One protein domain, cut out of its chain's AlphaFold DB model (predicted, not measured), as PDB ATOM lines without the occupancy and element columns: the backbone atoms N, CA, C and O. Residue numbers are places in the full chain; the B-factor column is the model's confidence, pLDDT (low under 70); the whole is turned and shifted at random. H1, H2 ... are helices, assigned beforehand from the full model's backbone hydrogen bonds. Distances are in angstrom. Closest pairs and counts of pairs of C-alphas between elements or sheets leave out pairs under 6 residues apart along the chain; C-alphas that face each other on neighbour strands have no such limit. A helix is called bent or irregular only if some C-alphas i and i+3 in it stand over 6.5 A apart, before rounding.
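AT A GLANCE: This is residues 8 to 57 of the 67 residues of an uncharacterized protein of Symmachiella dynata (UniProt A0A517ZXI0). This is a long helical hairpin: H1 runs one way, the chain turns round a loop, and H2 folds back side by side with it, nearly antiparallel. The loop and the first residues of H2, residues 32 to 42, stick out at one end and lengthen the hairpin. The printed part has 50 residues with two named helices, H1 then H2, and no named strand; its class is all helix. It is loose, with a radius of gyration of the C-alphas of 13.1 A, and it is a rod spanning 42 by 17 by 10 A.

IN THESE COORDINATES: Start at Glu 8, whose C-alpha is at (89.607, -32.979, 104.444). Then find C-alpha 11 at (86.807, -35.204, 95.465), where H1, residues 11 to 30, begins; it runs 28.6 A to C-alpha 30 at (97.648, -12.730, 81.517). A short link of 8 residues leads on to H2, residues 39 to 57, which runs 27.2 A and ends with C-alpha 57 at (95.932, -30.160, 96.849).

HOW THE PARTS SIT: Look at Arg 25 and Leu 47, where H1 and H2 touch: their C-alphas, the closest of the two helices, are 6.2 A apart. There are 13 pairs of C-alphas within 8 A, and the centres are 12.3 A apart. The two helices form a hairpin, running opposite ways at a shallow tilt of 13 degrees. In both H1 and H2 each O i to N i+4 pair is within hydrogen-bond range, and neither helix is bent.

THE WHOLE: The two C-alphas farthest apart are those of Thr 10 and Pro 37, at 42.0 A, while those of Glu 8 and Leu 57, the first and last printed, are 10.3 A apart. Residues 32 to 42, of which 39 to 42 belong to H2, stand free; the body without them spans 31 by 16 by 9 A. The printed part has no cut. Its mean pLDDT is 87.1, and no printed residue is under 70.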
ATOM      1  N   GLU A   8      90.417 -31.859 104.916       81.62
ATOM      2  CA  GLU A   8      89.607 -32.979 104.444       81.62
ATOM      3  C   GLU A   8      88.627 -32.463 103.389       81.62
ATOM      4  O   GLU A   8      87.608 -31.858 103.711       81.62
ATOM      5  N   LEU A   9      88.963 -32.666 102.116       85.12
ATOM      6  CA  LEU A   9      88.129 -32.253 100.988       85.12
ATOM      7  C   LEU A   9      87.463 -33.465 100.361       85.12
ATOM      8  O   LEU A   9      88.115 -34.495 100.176       85.12
ATOM      9  N   THR A  10      86.205 -33.335  99.945       91.25
ATOM     10  CA  THR A  10      85.652 -34.301  98.993       91.25
ATOM     11  C   THR A  10      86.385 -34.206  97.658       91.25
ATOM     12  O   THR A  10      87.087 -33.227  97.368       91.25
ATOM     13  N   LYS A  11      86.225 -35.223  96.809       88.00
ATOM     14  CA  LYS A  11      86.807 -35.204  95.465       88.00
ATOM     15  C   LYS A  11      86.326 -33.984  94.668       88.00
ATOM     16  O   LYS A  11      87.147 -33.307  94.054       88.00
ATOM     17  N   GLU A  12      85.036 -33.671  94.746       91.75
ATOM     18  CA  GLU A  12      84.407 -32.544  94.051       91.75
ATOM     19  C   GLU A  12      84.932 -31.204  94.575       91.75
ATOM     20  O   GLU A  12      85.241 -30.309  93.792       91.75
ATOM     21  N   GLN A  13      85.088 -31.066  95.896       92.25
ATOM     22  CA  GLN A  13      85.657 -29.859  96.503       92.25
ATOM     23  C   GLN A  13      87.113 -29.647  96.078       92.25
ATOM     24  O   GLN A  13      87.508 -28.521  95.772       92.25
ATOM     25  N   ARG A  14      87.909 -30.723  96.021       92.00
ATOM     26  CA  ARG A  14      89.290 -30.658  95.532       92.00
ATOM     27  C   ARG A  14      89.337 -30.244  94.065       92.00
ATOM     28  O   ARG A  14      90.136 -29.382  93.715       92.00
ATOM     29  N   GLU A  15      88.508 -30.845  93.218       93.12
ATOM     30  CA  GLU A  15      88.441 -30.505  91.792       93.12
ATOM     31  C   GLU A  15      88.044 -29.039  91.586       93.12
ATOM     32  O   GLU A  15      88.742 -28.316  90.876       93.12
ATOM     33  N   LEU A  16      87.026 -28.558  92.305       95.06
ATOM     34  CA  LEU A  16      86.604 -27.159  92.257       95.06
ATOM     35  C   LEU A  16      87.727 -26.191  92.664       95.06
ATOM     36  O   LEU A  16      87.937 -25.167  92.012       95.06
ATOM     37  N   LEU A  17      88.466 -26.507  93.732       93.31
ATOM     38  CA  LEU A  17      89.593 -25.688  94.183       93.31
ATOM     39  C   LEU A  17      90.748 -25.693  93.179       93.31
ATOM     40  O   LEU A  17      91.328 -24.640  92.914       93.31
ATOM     41  N   LEU A  18      91.066 -26.851  92.595       94.00
ATOM     42  CA  LEU A  18      92.095 -26.963  91.562       94.00
ATOM     43  C   LEU A  18      91.745 -26.122  90.333       94.00
ATOM     44  O   LEU A  18      92.604 -25.402  89.822       94.00
ATOM     45  N   ASP A  19      90.493 -26.161  89.886       95.75
ATOM     46  CA  ASP A  19      90.040 -25.358  88.750       95.75
ATOM     47  C   ASP A  19      90.085 -23.857  89.064       95.75
ATOM     48  O   ASP A  19      90.567 -23.065  88.248       95.75
ATOM     49  N   GLY A  20      89.695 -23.465  90.281       95.50
ATOM     50  CA  GLY A  20      89.833 -22.092  90.766       95.50
ATOM     51  C   GLY A  20      91.287 -21.605  90.784       95.50
ATOM     52  O   GLY A  20      91.584 -20.523  90.277       95.50
ATOM     53  N   LEU A  21      92.221 -22.405  91.302       94.38
ATOM     54  CA  LEU A  21      93.644 -22.046  91.339       94.38
ATOM     55  C   LEU A  21      94.258 -21.960  89.938       94.38
ATOM     56  O   LEU A  21      95.011 -21.029  89.652       94.38
ATOM     57  N   ARG A  22      93.894 -22.874  89.031       92.56
ATOM     58  CA  ARG A  22      94.311 -22.820  87.617       92.56
ATOM     59  C   ARG A  22      93.794 -21.562  86.925       92.56
ATOM     60  O   ARG A  22      94.527 -20.944  86.144       92.56
ATOM     61  N   PHE A  23      92.564 -21.156  87.231       93.94
ATOM     62  CA  PHE A  23      92.010 -19.895  86.754       93.94
ATOM     63  C   PHE A  23      92.803 -18.698  87.292       93.94
ATOM     64  O   PHE A  23      93.241 -17.865  86.500       93.94
ATOM     65  N   VAL A  24      93.060 -18.634  88.603       91.69
ATOM     66  CA  VAL A  24      93.838 -17.547  89.225       91.69
ATOM     67  C   VAL A  24      95.235 -17.452  88.616       91.69
ATOM     68  O   VAL A  24      95.654 -16.361  88.231       91.69
ATOM     69  N   ARG A  25      95.931 -18.583  88.448       91.81
ATOM     70  CA  ARG A  25      97.237 -18.645  87.776       91.81
ATOM     71  C   ARG A  25      97.181 -18.028  86.381       91.81
ATOM     72  O   ARG A  25      98.034 -17.225  86.021       91.81
ATOM     73  N   SER A  26      96.162 -18.392  85.606       89.81
ATOM     74  CA  SER A  26      95.979 -17.908  84.236       89.81
ATOM     75  C   SER A  26      95.669 -16.413  84.205       89.81
ATOM     76  O   SER A  26      96.285 -15.677  83.438       89.81
ATOM     77  N   ALA A  27      94.785 -15.941  85.084       90.31
ATOM     78  CA  ALA A  27      94.474 -14.523  85.224       90.31
ATOM     79  C   ALA A  27      95.725 -13.712  85.593       90.31
ATOM     80  O   ALA A  27      96.002 -12.691  84.971       90.31
ATOM     81  N   ARG A  28      96.536 -14.204  86.538       86.19
ATOM     82  CA  ARG A  28      97.792 -13.562  86.949       86.19
ATOM     83  C   ARG A  28      98.872 -13.616  85.882       86.19
ATOM     84  O   ARG A  28      99.638 -12.667  85.773       86.19
ATOM     85  N   ALA A  29      98.934 -14.667  85.070       84.12
ATOM     86  CA  ALA A  29      99.863 -14.756  83.944       84.12
ATOM     87  C   ALA A  29      99.481 -13.825  82.780       84.12
ATOM     88  O   ALA A  29     100.360 -13.338  82.076       84.12
ATOM     89  N   LEU A  30      98.183 -13.566  82.597       85.06
ATOM     90  CA  LEU A  30      97.648 -12.730  81.517       85.06
ATOM     91  C   LEU A  30      97.420 -11.270  81.915       85.06
ATOM     92  O   LEU A  30      97.096 -10.458  81.057       85.06
ATOM     93  N   ASP A  31      97.581 -10.933  83.193       81.75
ATOM     94  CA  ASP A  31      97.419  -9.573  83.703       81.75
ATOM     95  C   ASP A  31      98.349  -8.587  82.967       81.75
ATOM     96  O   ASP A  31      99.578  -8.653  83.083       81.75
ATOM     97  N   VAL A  32      97.771  -7.711  82.148       70.62
ATOM     98  CA  VAL A  32      98.509  -6.669  81.430       70.62
ATOM     99  C   VAL A  32      98.419  -5.402  82.269       70.62
ATOM    100  O   VAL A  32      97.386  -4.735  82.291       70.62
ATOM    101  N   ARG A  33      99.506  -5.082  82.970       70.25
ATOM    102  CA  ARG A  33      99.672  -3.840  83.739       70.25
ATOM    103  C   ARG A  33     100.875  -3.075  83.204       70.25
ATOM    104  O   ARG A  33     101.788  -3.695  82.660       70.25
ATOM    105  N   ASP A  34     100.873  -1.754  83.371       75.38
ATOM    106  CA  ASP A  34     102.043  -0.922  83.067       75.38
ATOM    107  C   ASP A  34     103.231  -1.378  83.931       75.38
ATOM    108  O   ASP A  34     103.161  -1.214  85.153       75.38
ATOM    109  N   PRO A  35     104.310  -1.934  83.342       70.44
ATOM    110  CA  PRO A  35     105.384  -2.557  84.106       70.44
ATOM    111  C   PRO A  35     106.056  -1.552  85.043       70.44
ATOM    112  O   PRO A  35     106.680  -0.590  84.587       70.44
ATOM    113  N   GLN A  36     105.952  -1.777  86.350       78.69
ATOM    114  CA  GLN A  36     106.714  -1.052  87.358       78.69
ATOM    115  C   GLN A  36     107.985  -1.829  87.734       78.69
ATOM    116  O   GLN A  36     108.019  -3.065  87.678       78.69
ATOM    117  N   PRO A  37     109.062  -1.138  88.153       72.50
ATOM    118  CA  PRO A  37     110.239  -1.802  88.701       72.50
ATOM    119  C   PRO A  37     109.853  -2.682  89.902       72.50
ATOM    120  O   PRO A  37     109.397  -2.171  90.921       72.50
ATOM    121  N   GLY A  38     110.053  -3.999  89.790       72.69
ATOM    122  CA  GLY A  38     109.712  -4.969  90.843       72.69
ATOM    123  C   GLY A  38     108.447  -5.799  90.592       72.69
ATOM    124  O   GLY A  38     108.195  -6.744  91.344       72.69
ATOM    125  N   ASP A  39     107.706  -5.538  89.514       77.06
ATOM    126  CA  ASP A  39     106.515  -6.324  89.172       77.06
ATOM    127  C   ASP A  39     106.862  -7.761  88.768       77.06
ATOM    128  O   ASP A  39     106.228  -8.703  89.237       77.06
ATOM    129  N   ASP A  40     107.912  -7.959  87.968       78.81
ATOM    130  CA  ASP A  40     108.348  -9.289  87.521       78.81
ATOM    131  C   ASP A  40     108.693 -10.261  88.667       78.81
ATOM    132  O   ASP A  40     108.174 -11.383  88.671       78.81
ATOM    133  N   PRO A  41     109.536  -9.898  89.659       84.50
ATOM    134  CA  PRO A  41     109.819 -10.791  90.780       84.50
ATOM    135  C   PRO A  41     108.589 -11.033  91.661       84.50
ATOM    136  O   PRO A  41     108.404 -12.158  92.122       84.50
ATOM    137  N   THR A  42     107.727 -10.028  91.845       84.62
ATOM    138  CA  THR A  42     106.477 -10.168  92.612       84.62
ATOM    139  C   THR A  42     105.525 -11.138  91.921       84.62
ATOM    140  O   THR A  42     105.063 -12.100  92.523       84.62
ATOM    141  N   ARG A  43     105.311 -10.961  90.615       83.69
ATOM    142  CA  ARG A  43     104.480 -11.839  89.788       83.69
ATOM    143  C   ARG A  43     105.001 -13.270  89.772       83.69
ATOM    144  O   ARG A  43     104.224 -14.217  89.846       83.69
ATOM    145  N   LYS A  44     106.321 -13.443  89.684       87.81
ATOM    146  CA  LYS A  44     106.953 -14.762  89.749       87.81
ATOM    147  C   LYS A  44     106.721 -15.435  91.104       87.81
ATOM    148  O   LYS A  44     106.470 -16.636  91.126       87.81
ATOM    149  N   ALA A  45     106.792 -14.681  92.202       89.75
ATOM    150  CA  ALA A  45     106.495 -15.195  93.535       89.75
ATOM    151  C   ALA A  45     105.019 -15.612  93.659       89.75
ATOM    152  O   ALA A  45     104.755 -16.751  94.028       89.75
ATOM    153  N   GLU A  46     104.079 -14.758  93.231       89.56
ATOM    154  CA  GLU A  46     102.640 -15.071  93.230       89.56
ATOM    155  C   GLU A  46     102.331 -16.359  92.442       89.56
ATOM    156  O   GLU A  46     101.580 -17.216  92.902       89.56
ATOM    157  N   LEU A  47     102.925 -16.529  91.255       91.25
ATOM    158  CA  LEU A  47     102.734 -17.740  90.448       91.25
ATOM    159  C   LEU A  47     103.333 -18.988  91.116       91.25
ATOM    160  O   LEU A  47     102.725 -20.054  91.048       91.25
ATOM    161  N   SER A  48     104.487 -18.852  91.778       93.00
ATOM    162  CA  SER A  48     105.118 -19.945  92.530       93.00
ATOM    163  C   SER A  48     104.243 -20.406  93.694       93.00
ATOM    164  O   SER A  48     104.068 -21.606  93.881       93.00
ATOM    165  N   GLU A  49     103.644 -19.474  94.439       92.25
ATOM    166  CA  GLU A  49     102.726 -19.795  95.539       92.25
ATOM    167  C   GLU A  49     101.487 -20.552  95.042       92.25
ATOM    168  O   GLU A  49     101.055 -21.527  95.659       92.25
ATOM    169  N   VAL A  50     100.929 -20.156  93.892       92.56
ATOM    170  CA  VAL A  50      99.793 -20.871  93.290       92.56
ATOM    171  C   VAL A  50     100.189 -22.288  92.866       92.56
ATOM    172  O   VAL A  50      99.433 -23.228  93.121       92.56
ATOM    173  N   ASP A  51     101.365 -22.465  92.263       91.75
ATOM    174  CA  ASP A  51     101.863 -23.786  91.862       91.75
ATOM    175  C   ASP A  51     102.124 -24.690  93.090       91.75
ATOM    176  O   ASP A  51     101.806 -25.884  93.067       91.75
ATOM    177  N   GLU A  52     102.622 -24.129  94.198       91.69
ATOM    178  CA  GLU A  52     102.781 -24.842  95.472       91.69
ATOM    179  C   GLU A  52     101.434 -25.303  96.047       91.69
ATOM    180  O   GLU A  52     101.292 -26.471  96.422       91.69
ATOM    181  N   LEU A  53     100.423 -24.430  96.063       90.25
ATOM    182  CA  LEU A  53      99.076 -24.758  96.541       90.25
ATOM    183  C   LEU A  53      98.408 -25.853  95.702       90.25
ATOM    184  O   LEU A  53      97.797 -26.769  96.258       90.25
ATOM    185  N   VAL A  54      98.554 -25.798  94.377       91.19
ATOM    186  CA  VAL A  54      98.083 -26.863  93.479       91.19
ATOM    187  C   VAL A  54      98.766 -28.184  93.831       91.19
ATOM    188  O   VAL A  54      98.088 -29.192  94.022       91.19
ATOM    189  N   GLY A  55     100.091 -28.173  94.002       89.25
ATOM    190  CA  GLY A  55     100.849 -29.368  94.370       89.25
ATOM    191  C   GLY A  55     100.450 -29.954  95.729       89.25
ATOM    192  O   GLY A  55     100.464 -31.177  95.893       89.25
ATOM    193  N   LEU A  56     100.077 -29.112  96.698       88.25
ATOM    194  CA  LEU A  56      99.551 -29.549  97.994       88.25
ATOM    195  C   LEU A  56      98.172 -30.201  97.855       88.25
ATOM    196  O   LEU A  56      97.949 -31.268  98.424       88.25
ATOM    197  N   LEU A  57      97.270 -29.610  97.069       88.06
ATOM    198  CA  LEU A  57      95.932 -30.160  96.849       88.06
ATOM    199  C   LEU A  57      95.959 -31.472  96.062       88.06
ATOM    200  O   LEU A  57      95.232 -32.399  96.409       88.06
TER     201      LEU A  57